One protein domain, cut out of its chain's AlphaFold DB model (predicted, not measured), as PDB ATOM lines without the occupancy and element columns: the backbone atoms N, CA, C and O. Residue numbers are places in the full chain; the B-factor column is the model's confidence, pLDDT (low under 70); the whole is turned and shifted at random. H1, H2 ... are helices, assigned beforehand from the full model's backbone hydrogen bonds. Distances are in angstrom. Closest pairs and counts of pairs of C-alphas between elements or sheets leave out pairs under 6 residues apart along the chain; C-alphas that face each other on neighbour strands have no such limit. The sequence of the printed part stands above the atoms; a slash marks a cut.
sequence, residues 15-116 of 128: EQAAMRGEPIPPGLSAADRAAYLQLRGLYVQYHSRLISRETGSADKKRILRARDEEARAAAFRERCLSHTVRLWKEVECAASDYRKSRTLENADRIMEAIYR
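Overview. This is residues 15 to 116 of the 128 residues of an uncharacterized protein of Intestinimonas butyriciproducens (UniProt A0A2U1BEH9). One very long helix, H3, makes the length of a thin Z-shaped rod; at one end H2 folds back beside it, and at the other end H4 folds back beside it on the opposite side. The short H1 packs across H2, and residues 75 to 85 of H3 are bare between the two hairpins. The printed part has 102 residues with four named helices, H1 to H4 in chain order, and no named strand; the class is all helix. It is extended, with a radius of gyration of the C-alphas of 24.4 A and spans of 76 by 26 by 15 A.

Arrangement. H3, residues 53 to 100, touches H2, residues 30 to 47, with its residues 53 to 71 alone. This is a helical hairpin at a shallow tilt of 8 degrees, opposite ways; the closest C-alphas, of Ala 31 and Arg 67, are 5.3 A apart. H3 forms a second helical hairpin with H4, residues 104 to 115, which it touches with residues 87 to 98 alone, at a shallow tilt of 5 degrees, opposite ways; the closest C-alphas, of Tyr 98 and Asn 106, are 5.0 A apart. H1, residues 15 to 20, touches residues 36 to 44 of H2 at a steep tilt of 46 degrees, the same way; the closest C-alphas, of Ala 18 and Arg 40, are 4.5 A apart. With two of three touching pairs at a shallow tilt, the packing is mostly aligned, only just. H1 is apart from H3 and H4, and H2 is apart from H4. In H1, H2, H3 and H4 every O i to N i+4 pair is within hydrogen-bond range.

Along the chain. H3 measures 70.4 A from C-alpha 53 at (-62.299, -12.711, 31.755) to C-alpha 100 at (-3.413, 22.321, 47.878). H2 measures 26.0 A, H4 16.2 A and H1 8.6 A. H4 ends with C-alpha 115 at (-13.319, 3.047, 49.094).

Size, cuts and confidence. The C-alphas of Arg 49 and Thr 103 are the two farthest apart, 75.8 A. The links H2 to H3 and H3 to H4 are tight, and H1 to H2 is short. The printed part has no cut, and no printed residue is under 70 in pLDDT.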
ATOM      1  N   GLU A  15     -57.372   2.654  39.176       90.44
ATOM      2  CA  GLU A  15     -57.927   1.549  38.389       90.44
ATOM      3  C   GLU A  15     -59.385   1.800  38.004       90.44
ATOM      4  O   GLU A  15     -59.771   1.572  36.858       90.44
ATOM      5  N   GLN A  16     -60.190   2.326  38.929       90.38
ATOM      6  CA  GLN A  16     -61.577   2.665  38.618       90.38
ATOM      7  C   GLN A  16     -61.678   3.774  37.563       90.38
ATOM      8  O   GLN A  16     -62.522   3.697  36.671       90.38
ATOM      9  N   ALA A  17     -60.802   4.778  37.638       91.25
ATOM     10  CA  ALA A  17     -60.717   5.839  36.637       91.25
ATOM     11  C   ALA A  17     -60.304   5.272  35.265       91.25
ATOM     12  O   ALA A  17     -60.940   5.564  34.250       91.25
ATOM     13  N   ALA A  18     -59.317   4.368  35.240       92.44
ATOM     14  CA  ALA A  18     -58.882   3.676  34.028       92.44
ATOM     15  C   ALA A  18     -60.008   2.831  33.413       92.44
ATOM     16  O   ALA A  18     -60.220   2.880  32.202       92.44
ATOM     17  N   MET A  19     -60.765   2.107  34.245       93.00
ATOM     18  CA  MET A  19     -61.920   1.309  33.826       93.00
ATOM     19  C   MET A  19     -63.023   2.172  33.203       93.00
ATOM     20  O   MET A  19     -63.618   1.778  32.203       93.00
ATOM     21  N   ARG A  20     -63.274   3.366  33.756       92.94
ATOM     22  CA  ARG A  20     -64.243   4.337  33.216       92.94
ATOM     23  C   ARG A  20     -63.714   5.127  32.016       92.94
ATOM     24  O   ARG A  20     -64.467   5.883  31.408       92.94
ATOM     25  N   GLY A  21     -62.443   4.954  31.652       90.62
ATOM     26  CA  GLY A  21     -61.819   5.676  30.545       90.62
ATOM     27  C   GLY A  21     -61.593   7.161  30.829       90.62
ATOM     28  O   GLY A  21     -61.488   7.946  29.886       90.62
ATOM     29  N   GLU A  22     -61.505   7.549  32.103       93.56
ATOM     30  CA  GLU A  22     -61.302   8.936  32.525       93.56
ATOM     31  C   GLU A  22     -59.940   9.492  32.047       93.56
ATOM     32  O   GLU A  22     -59.040   8.734  31.636       93.56
ATOM     33  N   PRO A  23     -59.750  10.824  32.069       93.06
ATOM     34  CA  PRO A  23     -58.438  11.432  31.882       93.06
ATOM     35  C   PRO A  23     -57.408  10.875  32.874       93.06
ATOM     36  O   PRO A  23     -57.744  10.530  34.003       93.06
ATOM     37  N   ILE A  24     -56.142  10.805  32.454       92.56
ATOM     38  CA  ILE A  24     -55.048  10.347  33.322       92.56
ATOM     39  C   ILE A  24     -54.934  11.309  34.522       92.56
ATOM     40  O   ILE A  24     -54.754  12.508  34.291       92.56
ATOM     41  N   PRO A  25     -54.984  10.818  35.775       91.12
ATOM     42  CA  PRO A  25     -54.799  11.659  36.953       91.12
ATOM     43  C   PRO A  25     -53.446  12.396  36.943       91.12
ATOM     44  O   PRO A  25     -52.427  11.818  36.542       91.12
ATOM     45  N   PRO A  26     -53.395  13.666  37.387       90.19
ATOM     46  CA  PRO A  26     -52.134  14.385  37.529       90.19
ATOM     47  C   PRO A  26     -51.274  13.768  38.644       90.19
ATOM     48  O   PRO A  26     -51.781  13.123  39.557       90.19
ATOM     49  N   GLY A  27     -49.958  13.976  38.580       89.94
ATOM     50  CA  GLY A  27     -49.028  13.535  39.629       89.94
ATOM     51  C   GLY A  27     -48.662  12.046  39.607       89.94
ATOM     52  O   GLY A  27     -47.837  11.622  40.412       89.94
ATOM     53  N   LEU A  28     -49.201  11.254  38.674       91.06
ATOM     54  CA  LEU A  28     -48.793   9.859  38.517       91.06
ATOM     55  C   LEU A  28     -47.325   9.740  38.090       91.06
ATOM     56  O   LEU A  28     -46.854  10.432  37.178       91.06
ATOM     57  N   SER A  29     -46.628   8.783  38.707       90.88
ATOM     58  CA  SER A  29     -45.297   8.365  38.269       90.88
ATOM     59  C   SER A  29     -45.338   7.861  36.819       90.88
ATOM     60  O   SER A  29     -46.394   7.512  36.285       90.88
ATOM     61  N   ALA A  30     -44.183   7.794  36.152       92.00
ATOM     62  CA  ALA A  30     -44.122   7.244  34.795       92.00
ATOM     63  C   ALA A  30     -44.640   5.793  34.734       92.00
ATOM     64  O   ALA A  30     -45.377   5.452  33.808       92.00
ATOM     65  N   ALA A  31     -44.318   4.979  35.746       92.56
ATOM     66  CA  ALA A  31     -44.779   3.598  35.861       92.56
ATOM     67  C   ALA A  31     -46.303   3.520  36.064       92.56
ATOM     68  O   ALA A  31     -46.978   2.757  35.377       92.56
ATOM     69  N   ASP A  32     -46.862   4.362  36.939       93.31
ATOM     70  CA  ASP A  32     -48.310   4.415  37.181       93.31
ATOM     71  C   ASP A  32     -49.084   4.913  35.963       93.31
ATOM     72  O   ASP A  32     -50.122   4.359  35.611       93.31
ATOM     73  N   ARG A  33     -48.557   5.918  35.258       94.88
ATOM     74  CA  ARG A  33     -49.155   6.412  34.013       94.88
ATOM     75  C   ARG A  33     -49.156   5.339  32.920       94.88
ATOM     76  O   ARG A  33     -50.140   5.209  32.193       94.88
ATOM     77  N   ALA A  34     -48.075   4.570  32.799       95.25
ATOM     78  CA  ALA A  34     -48.002   3.463  31.850       95.25
ATOM     79  C   ALA A  34     -48.989   2.340  32.213       95.25
ATOM     80  O   ALA A  34     -49.667   1.816  31.329       95.25
ATOM     81  N   ALA A  35     -49.101   1.993  33.497       95.75
ATOM     82  CA  ALA A  35     -50.061   1.003  33.981       95.75
ATOM     83  C   ALA A  35     -51.509   1.455  33.755       95.75
ATOM     84  O   ALA A  35     -52.318   0.677  33.260       95.75
ATOM     85  N   TYR A  36     -51.818   2.727  34.025       95.94
ATOM     86  CA  TYR A  36     -53.129   3.328  33.777       95.94
ATOM     87  C   TYR A  36     -53.593   3.130  32.332       95.94
ATOM     88  O   TYR A  36     -54.698   2.650  32.082       95.94
ATOM     89  N   LEU A  37     -52.736   3.476  31.366       96.00
ATOM     90  CA  LEU A  37     -53.054   3.358  29.943       96.00
ATOM     91  C   LEU A  37     -53.266   1.901  29.518       96.00
ATOM     92  O   LEU A  37     -54.199   1.611  28.769       96.00
ATOM     93  N   GLN A  38     -52.438   0.987  30.030       96.81
ATOM     94  CA  GLN A  38     -52.575  -0.444  29.766       96.81
ATOM     95  C   GLN A  38     -53.866  -1.013  30.366       96.81
ATOM     96  O   GLN A  38     -54.596  -1.713  29.668       96.81
ATOM     97  N   LEU A  39     -54.201  -0.666  31.615       96.25
ATOM     98  CA  LEU A  39     -55.450  -1.077  32.265       96.25
ATOM     99  C   LEU A  39     -56.670  -0.529  31.528       96.25
ATOM    100  O   LEU A  39     -57.603  -1.276  31.251       96.25
ATOM    101  N   ARG A  40     -56.656   0.752  31.143       95.88
ATOM    102  CA  ARG A  40     -57.728   1.350  30.338       95.88
ATOM    103  C   ARG A  40     -57.930   0.581  29.030       95.88
ATOM    104  O   ARG A  40     -59.060   0.249  28.684       95.88
ATOM    105  N   GLY A  41     -56.846   0.266  28.319       96.69
ATOM    106  CA  GLY A  41     -56.903  -0.547  27.101       96.69
ATOM    107  C   GLY A  41     -57.448  -1.958  27.351       96.69
ATOM    108  O   GLY A  41     -58.280  -2.438  26.584       96.69
ATOM    109  N   LEU A  42     -57.032  -2.594  28.447       96.62
ATOM    110  CA  LEU A  42     -57.491  -3.920  28.857       96.62
ATOM    111  C   LEU A  42     -58.999  -3.943  29.142       96.62
ATOM    112  O   LEU A  42     -59.707  -4.830  28.665       96.62
ATOM    113  N   TYR A  43     -59.508  -2.944  29.867       95.88
ATOM    114  CA  TYR A  43     -60.936  -2.813  30.151       95.88
ATOM    115  C   TYR A  43     -61.754  -2.558  28.887       95.88
ATOM    116  O   TYR A  43     -62.801  -3.180  28.714       95.88
ATOM    117  N   VAL A  44     -61.266  -1.724  27.962       96.19
ATOM    118  CA  VAL A  44     -61.913  -1.528  26.652       96.19
ATOM    119  C   VAL A  44     -62.009  -2.848  25.880       96.19
ATOM    120  O   VAL A  44     -63.081  -3.178  25.368       96.19
ATOM    121  N   GLN A  45     -60.929  -3.634  25.827       96.81
ATOM    122  CA  GLN A  45     -60.920  -4.942  25.156       96.81
ATOM    123  C   GLN A  45     -61.890  -5.934  25.807       96.81
ATOM    124  O   GLN A  45     -62.628  -6.625  25.102       96.81
ATOM    125  N   TYR A  46     -61.929  -5.975  27.140       96.44
ATOM    126  CA  TYR A  46     -62.846  -6.835  27.885       96.44
ATOM    127  C   TYR A  46     -64.315  -6.443  27.665       96.44
ATOM    128  O   TYR A  46     -65.139  -7.295  27.337       96.44
ATOM    129  N   HIS A  47     -64.652  -5.153  27.766       94.38
ATOM    130  CA  HIS A  47     -66.015  -4.661  27.528       94.38
ATOM    131  C   HIS A  47     -66.471  -4.857  26.078       94.38
ATOM    132  O   HIS A  47     -67.644  -5.143  25.838       94.38
ATOM    133  N   SER A  48     -65.538  -4.796  25.126       96.19
ATOM    134  CA  SER A  48     -65.785  -5.095  23.708       96.19
ATOM    135  C   SER A  48     -65.813  -6.598  23.399       96.19
ATOM    136  O   SER A  48     -65.947  -6.976  22.239       96.19
ATOM    137  N   ARG A  49     -65.680  -7.464  24.418       96.12
ATOM    138  CA  ARG A  49     -65.636  -8.934  24.305       96.12
ATOM    139  C   ARG A  49     -64.534  -9.463  23.377       96.12
ATOM    140  O   ARG A  49     -64.652 -10.567  22.853       96.12
ATOM    141  N   LEU A  50     -63.459  -8.696  23.192       97.12
ATOM    142  CA  LEU A  50     -62.288  -9.117  22.411       97.12
ATOM    143  C   LEU A  50     -61.415 -10.111  23.184       97.12
ATOM    144  O   LEU A  50     -60.704 -10.907  22.580       97.12
ATOM    145  N   ILE A  51     -61.479 -10.066  24.518       96.94
ATOM    146  CA  ILE A  51     -60.755 -10.966  25.418       96.94
ATOM    147  C   ILE A  51     -61.709 -11.592  26.436       96.94
ATOM    148  O   ILE A  51     -62.723 -10.992  26.807       96.94
ATOM    149  N   SER A  52     -61.366 -12.789  26.916       96.50
ATOM    150  CA  SER A  52     -62.105 -13.432  28.003       96.50
ATOM    151  C   SER A  52     -61.762 -12.807  29.358       96.50
ATOM    152  O   SER A  52     -60.786 -12.063  29.510       96.50
ATOM    153  N   ARG A  53     -62.560 -13.137  30.376       94.00
ATOM    154  CA  ARG A  53     -62.299 -12.711  31.755       94.00
ATOM    155  C   ARG A  53     -61.001 -13.312  32.297       94.00
ATOM    156  O   ARG A  53     -60.283 -12.634  33.029       94.00
ATOM    157  N   GLU A  54     -60.698 -14.559  31.945       96.25
ATOM    158  CA  GLU A  54     -59.462 -15.239  32.333       96.25
ATOM    159  C   GLU A  54     -58.244 -14.522  31.747       96.25
ATOM    160  O   GLU A  54     -57.325 -14.183  32.494       96.25
ATOM    161  N   THR A  55     -58.274 -14.214  30.444       95.62
ATOM    162  CA  THR A  55     -57.220 -13.437  29.776       95.62
ATOM    163  C   THR A  55     -57.075 -12.056  30.409       95.62
ATOM    164  O   THR A  55     -55.972 -11.672  30.789       95.62
ATOM    165  N   GLY A  56     -58.190 -11.350  30.633       96.19
ATOM    166  CA  GLY A  56     -58.183 -10.042  31.289       96.19
ATOM    167  C   GLY A  56     -57.557 -10.074  32.686       96.19
ATOM    168  O   GLY A  56     -56.726  -9.237  33.022       96.19
ATOM    169  N   SER A  57     -57.896 -11.073  33.503       95.12
ATOM    170  CA  SER A  57     -57.316 -11.240  34.841       95.12
ATOM    171  C   SER A  57     -55.812 -11.535  34.792       95.12
ATOM    172  O   SER A  57     -55.038 -10.967  35.566       95.12
ATOM    173  N   ALA A  58     -55.379 -12.396  33.866       96.38
ATOM    174  CA  ALA A  58     -53.970 -12.733  33.691       96.38
ATOM    175  C   ALA A  58     -53.143 -11.523  33.235       96.38
ATOM    176  O   ALA A  58     -52.086 -11.243  33.809       96.38
ATOM    177  N   ASP A  59     -53.635 -10.771  32.254       96.75
ATOM    178  CA  ASP A  59     -52.935  -9.602  31.727       96.75
ATOM    179  C   ASP A  59     -52.944  -8.438  32.719       96.75
ATOM    180  O   ASP A  59     -51.909  -7.794  32.895       96.75
ATOM    181  N   LYS A  60     -54.033  -8.242  33.477       95.31
ATOM    182  CA  LYS A  60     -54.047  -7.310  34.615       95.31
ATOM    183  C   LYS A  60     -52.894  -7.613  35.573       95.31
ATOM    184  O   LYS A  60     -52.116  -6.720  35.892       95.31
ATOM    185  N   LYS A  61     -52.727  -8.871  36.000       95.81
ATOM    186  CA  LYS A  61     -51.626  -9.259  36.904       95.81
ATOM    187  C   LYS A  61     -50.249  -8.946  36.310       95.81
ATOM    188  O   LYS A  61     -49.367  -8.495  37.038       95.81
ATOM    189  N   ARG A  62     -50.060  -9.156  35.003       97.06
ATOM    190  CA  ARG A  62     -48.802  -8.833  34.305       97.06
ATOM    191  C   ARG A  62     -48.523  -7.332  34.280       97.06
ATOM    192  O   ARG A  62     -47.403  -6.939  34.590       97.06
ATOM    193  N   ILE A  63     -49.529  -6.511  33.971       96.06
ATOM    194  CA  ILE A  63     -49.415  -5.043  33.958       96.06
ATOM    195  C   ILE A  63     -48.976  -4.533  35.332       96.06
ATOM    196  O   ILE A  63     -48.034  -3.749  35.436       96.06
ATOM    197  N   LEU A  64     -49.627  -5.013  36.391       93.25
ATOM    198  CA  LEU A  64     -49.332  -4.589  37.758       93.25
ATOM    199  C   LEU A  64     -47.932  -5.018  38.202       93.25
ATOM    200  O   LEU A  64     -47.185  -4.223  38.767       93.25
ATOM    201  N   ARG A  65     -47.536  -6.248  37.868       95.25
ATOM    202  CA  ARG A  65     -46.181  -6.728  38.137       95.25
ATOM    203  C   ARG A  65     -45.123  -5.881  37.424       95.25
ATOM    204  O   ARG A  65     -44.154  -5.480  38.060       95.25
ATOM    205  N   ALA A  66     -45.321  -5.574  36.141       96.00
ATOM    206  CA  ALA A  66     -44.399  -4.737  35.375       96.00
ATOM    207  C   ALA A  66     -44.297  -3.319  35.962       96.00
ATOM    208  O   ALA A  66     -43.206  -2.758  36.065       96.00
ATOM    209  N   ARG A  67     -45.426  -2.755  36.411       95.19
ATOM    210  CA  ARG A  67     -45.462  -1.470  37.118       95.19
ATOM    211  C   ARG A  67     -44.616  -1.502  38.386       95.19
ATOM    212  O   ARG A  67     -43.846  -0.574  38.622       95.19
ATOM    213  N   ASP A  68     -44.763  -2.542  39.203       93.69
ATOM    214  CA  ASP A  68     -44.035  -2.656  40.469       93.69
ATOM    215  C   ASP A  68     -42.537  -2.874  40.254       93.69
ATOM    216  O   ASP A  68     -41.718  -2.308  40.981       93.69
ATOM    217  N   GLU A  69     -42.167  -3.663  39.246       95.19
ATOM    218  CA  GLU A  69     -40.776  -3.856  38.837       95.19
ATOM    219  C   GLU A  69     -40.148  -2.527  38.380       95.19
ATOM    220  O   GLU A  69     -39.079  -2.164  38.877       95.19
ATOM    221  N   GLU A  70     -40.836  -1.743  37.543       94.44
ATOM    222  CA  GLU A  70     -40.344  -0.430  37.103       94.44
ATOM    223  C   GLU A  70     -40.270   0.578  38.259       94.44
ATOM    224  O   GLU A  70     -39.281   1.299  38.391       94.44
ATOM    225  N   ALA A  71     -41.269   0.610  39.146       90.50
ATOM    226  CA  ALA A  71     -41.253   1.485  40.317       90.50
ATOM    227  C   ALA A  71     -40.061   1.171  41.241       90.50
ATOM    228  O   ALA A  71     -39.369   2.080  41.710       90.50
ATOM    229  N   ARG A  72     -39.770  -0.118  41.463       93.00
ATOM    230  CA  ARG A  72     -38.600  -0.563  42.237       93.00
ATOM    231  C   ARG A  72     -37.292  -0.199  41.543       93.00
ATOM    232  O   ARG A  72     -36.378   0.290  42.210       93.00
ATOM    233  N   ALA A  73     -37.205  -0.400  40.229       94.44
ATOM    234  CA  ALA A  73     -36.030  -0.049  39.441       94.44
ATOM    235  C   ALA A  73     -35.769   1.463  39.461       94.44
ATOM    236  O   ALA A  73     -34.637   1.886  39.685       94.44
ATOM    237  N   ALA A  74     -36.806   2.287  39.301       91.19
ATOM    238  CA  ALA A  74     -36.707   3.741  39.383       91.19
ATOM    239  C   ALA A  74     -36.218   4.206  40.760       91.19
ATOM    240  O   ALA A  74     -35.271   4.987  40.843       91.19
ATOM    241  N   ALA A  75     -36.789   3.668  41.843       91.62
ATOM    242  CA  ALA A  75     -36.347   3.983  43.200       91.62
ATOM    243  C   ALA A  75     -34.893   3.550  43.456       91.62
ATOM    244  O   ALA A  75     -34.146   4.242  44.146       91.62
ATOM    245  N   PHE A  76     -34.470   2.410  42.906       94.31
ATOM    246  CA  PHE A  76     -33.081   1.965  42.994       94.31
ATOM    247  C   PHE A  76     -32.134   2.887  42.219       94.31
ATOM    248  O   PHE A  76     -31.130   3.322  42.780       94.31
ATOM    249  N   ARG A  77     -32.486   3.249  40.978       95.19
ATOM    250  CA  ARG A  77     -31.728   4.209  40.160       95.19
ATOM    251  C   ARG A  77     -31.546   5.536  40.892       95.19
ATOM    252  O   ARG A  77     -30.426   6.027  40.956       95.19
ATOM    253  N   GLU A  78     -32.602   6.065  41.504       94.56
ATOM    254  CA  GLU A  78     -32.543   7.314  42.271       94.56
ATOM    255  C   GLU A  78     -31.568   7.228  43.455       94.56
ATOM    256  O   GLU A  78     -30.743   8.121  43.661       94.56
ATOM    257  N   ARG A  79     -31.595   6.116  44.205       94.88
ATOM    258  CA  ARG A  79     -30.639   5.877  45.298       94.88
ATOM    259  C   ARG A  79     -29.201   5.798  44.792       94.88
ATOM    260  O   ARG A  79     -28.318   6.389  45.410       94.88
ATOM    261  N   CYS A  80     -28.965   5.093  43.686       95.38
ATOM    262  CA  CYS A  80     -27.643   5.003  43.071       95.38
ATOM    263  C   CYS A  80     -27.143   6.378  42.626       95.38
ATOM    264  O   CYS A  80     -26.032   6.750  42.982       95.38
ATOM    265  N   LEU A  81     -27.972   7.159  41.929       94.94
ATOM    266  CA  LEU A  81     -27.621   8.512  41.490       94.94
ATOM    267  C   LEU A  81     -27.294   9.417  42.680       94.94
ATOM    268  O   LEU A  81     -26.231  10.034  42.707       94.94
ATOM    269  N   SER A  82     -28.156   9.433  43.697       95.25
ATOM    270  CA  SER A  82     -27.926  10.187  44.935       95.25
ATOM    271  C   SER A  82     -26.618   9.786  45.625       95.25
ATOM    272  O   SER A  82     -25.873  10.643  46.110       95.25
ATOM    273  N   HIS A  83     -26.315   8.487  45.662       91.94
ATOM    274  CA  HIS A  83     -25.068   7.976  46.219       91.94
ATOM    275  C   HIS A  83     -23.851   8.404  45.388       91.94
ATOM    276  O   HIS A  83     -22.881   8.908  45.948       91.94
ATOM    277  N   THR A  84     -23.913   8.274  44.062       93.25
ATOM    278  CA  THR A  84     -22.838   8.664  43.140       93.25
ATOM    279  C   THR A  84     -22.551  10.162  43.199       93.25
ATOM    280  O   THR A  84     -21.388  10.550  43.252       93.25
ATOM    281  N   VAL A  85     -23.579  11.015  43.260       96.12
ATOM    282  CA  VAL A  85     -23.409  12.470  43.430       96.12
ATOM    283  C   VAL A  85     -22.672  12.782  44.731       96.12
ATOM    284  O   VAL A  85     -21.747  13.595  44.743       96.12
ATOM    285  N   ARG A  86     -23.047  12.117  45.829       93.50
ATOM    286  CA  ARG A  86     -22.377  12.288  47.121       93.50
ATOM    287  C   ARG A  86     -20.922  11.829  47.067       93.50
ATOM    288  O   ARG A  86     -20.051  12.566  47.515       93.50
ATOM    289  N   LEU A  87     -20.668  10.653  46.491       93.06
ATOM    290  CA  LEU A  87     -19.325  10.106  46.320       93.06
ATOM    291  C   LEU A  87     -18.425  11.089  45.563       93.06
ATOM    292  O   LEU A  87     -17.375  11.461  46.072       93.06
ATOM    293  N   TRP A  88     -18.860  11.571  44.396       94.19
ATOM    294  CA  TRP A  88     -18.070  12.516  43.602       94.19
ATOM    295  C   TRP A  88     -17.811  13.830  44.325       94.19
ATOM    296  O   TRP A  88     -16.709  14.360  44.234       94.19
ATOM    297  N   LYS A  89     -18.790  14.337  45.081       95.62
ATOM    298  CA  LYS A  89     -18.601  15.539  45.895       95.62
ATOM    299  C   LYS A  89     -17.500  15.343  46.939       95.62
ATOM    300  O   LYS A  89     -16.654  16.214  47.102       95.62
ATOM    301  N   GLU A  90     -17.510  14.218  47.645       93.56
ATOM    302  CA  GLU A  90     -16.510  13.929  48.677       93.56
ATOM    303  C   GLU A  90     -15.117  13.695  48.085       93.56
ATOM    304  O   GLU A  90     -14.137  14.236  48.599       93.56
ATOM    305  N   VAL A  91     -15.034  12.958  46.974       93.81
ATOM    306  CA  VAL A  91     -13.779  12.731  46.248       93.81
ATOM    307  C   VAL A  91     -13.196  14.050  45.743       93.81
ATOM    308  O   VAL A  91     -12.010  14.293  45.937       93.81
ATOM    309  N   GLU A  92     -14.014  14.929  45.159       95.38
ATOM    310  CA  GLU A  92     -13.566  16.241  44.678       95.38
ATOM    311  C   GLU A  92     -13.062  17.129  45.825       95.38
ATOM    312  O   GLU A  92     -12.031  17.793  45.692       95.38
ATOM    313  N   CYS A  93     -13.741  17.113  46.979       92.62
ATOM    314  CA  CYS A  93     -13.277  17.812  48.177       92.62
ATOM    315  C   CYS A  93     -11.906  17.291  48.639       92.62
ATOM    316  O   CYS A  93     -10.980  18.084  48.805       92.62
ATOM    317  N   ALA A  94     -11.747  15.972  48.787       92.38
ATOM    318  CA  ALA A  94     -10.484  15.372  49.221       92.38
ATOM    319  C   ALA A  94      -9.350  15.604  48.205       92.38
ATOM    320  O   ALA A  94      -8.229  15.958  48.579       92.38
ATOM    321  N   ALA A  95      -9.644  15.477  46.909       92.25
ATOM    322  CA  ALA A  95      -8.697  15.744  45.831       92.25
ATOM    323  C   ALA A  95      -8.265  17.217  45.801       92.25
ATOM    324  O   ALA A  95      -7.084  17.514  45.599       92.25
ATOM    325  N   SER A  96      -9.194  18.143  46.049       94.75
ATOM    326  CA  SER A  96      -8.903  19.573  46.168       94.75
ATOM    327  C   SER A  96      -7.965  19.872  47.335       94.75
ATOM    328  O   SER A  96      -7.021  20.652  47.178       94.75
ATOM    329  N   ASP A  97      -8.188  19.247  48.491       93.19
ATOM    330  CA  ASP A  97      -7.328  19.410  49.665       93.19
ATOM    331  C   ASP A  97      -5.930  18.835  49.423       93.19
ATOM    332  O   ASP A  97      -4.932  19.508  49.696       93.19
ATOM    333  N   TYR A  98      -5.836  17.655  48.804       93.06
ATOM    334  CA  TYR A  98      -4.557  17.069  48.403       93.06
ATOM    335  C   TYR A  98      -3.815  17.920  47.364       93.06
ATOM    336  O   TYR A  98      -2.598  18.095  47.439       93.06
ATOM    337  N   ARG A  99      -4.532  18.510  46.398       93.25
ATOM    338  CA  ARG A  99      -3.932  19.407  45.403       93.25
ATOM    339  C   ARG A  99      -3.300  20.635  46.060       93.25
ATOM    340  O   ARG A  99      -2.244  21.068  45.601       93.25
ATOM    341  N   LYS A 100      -3.937  21.188  47.098       93.50
ATOM    342  CA  LYS A 100      -3.413  22.321  47.878       93.50
ATOM    343  C   LYS A 100      -2.242  21.905  48.768       93.50
ATOM    344  O   LYS A 100      -1.280  22.655  48.878       93.50
ATOM    345  N   SER A 101      -2.326  20.729  49.390       91.12
ATOM    346  CA  SER A 101      -1.307  20.203  50.298       91.12
ATOM    347  C   SER A 101      -1.139  18.694  50.113       91.12
ATOM    348  O   SER A 101      -1.990  17.900  50.515       91.12
ATOM    349  N   ARG A 102      -0.027  18.295  49.491       91.50
ATOM    350  CA  ARG A 102       0.253  16.905  49.105       91.50
ATOM    351  C   ARG A 102       0.851  16.104  50.266       91.50
ATOM    352  O   ARG A 102       2.021  15.735  50.220       91.50
ATOM    353  N   THR A 103       0.064  15.881  51.314       92.62
ATOM    354  CA  THR A 103       0.459  15.070  52.479       92.62
ATOM    355  C   THR A 103      -0.125  13.661  52.413       92.62
ATOM    356  O   THR A 103      -1.101  13.426  51.695       92.62
ATOM    357  N   LEU A 104       0.452  12.733  53.183       88.62
ATOM    358  CA  LEU A 104      -0.069  11.368  53.310       88.62
ATOM    359  C   LEU A 104      -1.480  11.371  53.905       88.62
ATOM    360  O   LEU A 104      -2.355  10.700  53.379       88.62
ATOM    361  N   GLU A 105      -1.751  12.224  54.894       89.19
ATOM    362  CA  GLU A 105      -3.083  12.348  55.495       89.19
ATOM    363  C   GLU A 105      -4.141  12.792  54.473       89.19
ATOM    364  O   GLU A 105      -5.281  12.332  54.510       89.19
ATOM    365  N   ASN A 106      -3.786  13.679  53.538       89.69
ATOM    366  CA  ASN A 106      -4.703  14.090  52.474       89.69
ATOM    367  C   ASN A 106      -4.855  13.015  51.387       89.69
ATOM    368  O   ASN A 106      -5.929  12.906  50.798       89.69
ATOM    369  N   ALA A 107      -3.821  12.207  51.135       87.88
ATOM    370  CA  ALA A 107      -3.931  11.038  50.265       87.88
ATOM    371  C   ALA A 107      -4.849   9.965  50.883       87.88
ATOM    372  O   ALA A 107      -5.720   9.433  50.192       87.88
ATOM    373  N   ASP A 108      -4.736   9.724  52.191       88.94
ATOM    374  CA  ASP A 108      -5.591   8.791  52.933       88.94
ATOM    375  C   ASP A 108      -7.062   9.225  52.890       88.94
ATOM    376  O   ASP A 108      -7.947   8.397  52.679       88.94
ATOM    377  N   ARG A 109      -7.339  10.533  52.981       88.50
ATOM    378  CA  ARG A 109      -8.699  11.085  52.826       88.50
ATOM    379  C   ARG A 109      -9.311  10.806  51.454       88.50
ATOM    380  O   ARG A 109     -10.514  10.572  51.368       88.50
ATOM    381  N   ILE A 110      -8.517  10.816  50.378       90.19
ATOM    382  CA  ILE A 110      -9.004  10.423  49.043       90.19
ATOM    383  C   ILE A 110      -9.373   8.939  49.046       90.19
ATOM    384  O   ILE A 110     -10.441   8.562  48.563       90.19
ATOM    385  N   MET A 111      -8.507   8.095  49.608       89.00
ATOM    386  CA  MET A 111      -8.738   6.653  49.673       89.00
ATOM    387  C   MET A 111      -9.968   6.298  50.521       89.00
ATOM    388  O   MET A 111     -10.770   5.457  50.111       89.00
ATOM    389  N   GLU A 112     -10.168   6.978  51.651       90.44
ATOM    390  CA  GLU A 112     -11.366   6.846  52.484       90.44
ATOM    391  C   GLU A 112     -12.625   7.305  51.733       90.44
ATOM    392  O   GLU A 112     -13.644   6.613  51.758       90.44
ATOM    393  N   ALA A 113     -12.564   8.426  51.005       90.62
ATOM    394  CA  ALA A 113     -13.696   8.922  50.222       90.62
ATOM    395  C   ALA A 113     -14.115   7.939  49.112       90.62
ATOM    396  O   ALA A 113     -15.311   7.702  48.931       90.62
ATOM    397  N   ILE A 114     -13.151   7.344  48.396       88.94
ATOM    398  CA  ILE A 114     -13.406   6.414  47.282       88.94
ATOM    399  C   ILE A 114     -13.878   5.048  47.787       88.94
ATOM    400  O   ILE A 114     -14.887   4.525  47.310       88.94
ATOM    401  N   TYR A 115     -13.144   4.453  48.728       87.56
ATOM    402  CA  TYR A 115     -13.319   3.047  49.094       87.56
ATOM    403  C   TYR A 115     -14.051   2.837  50.417       87.56
ATOM    404  O   TYR A 115     -14.386   1.700  50.744       87.56
ATOM    405  N   ARG A 116     -14.313   3.905  51.182       81.19
ATOM    406  CA  ARG A 116     -14.972   3.848  52.501       81.19
ATOM    407  C   ARG A 116     -14.278   2.919  53.502       81.19
ATOM    408  O   ARG A 116     -14.901   2.461  54.456       81.19
TER     409      ARG A 116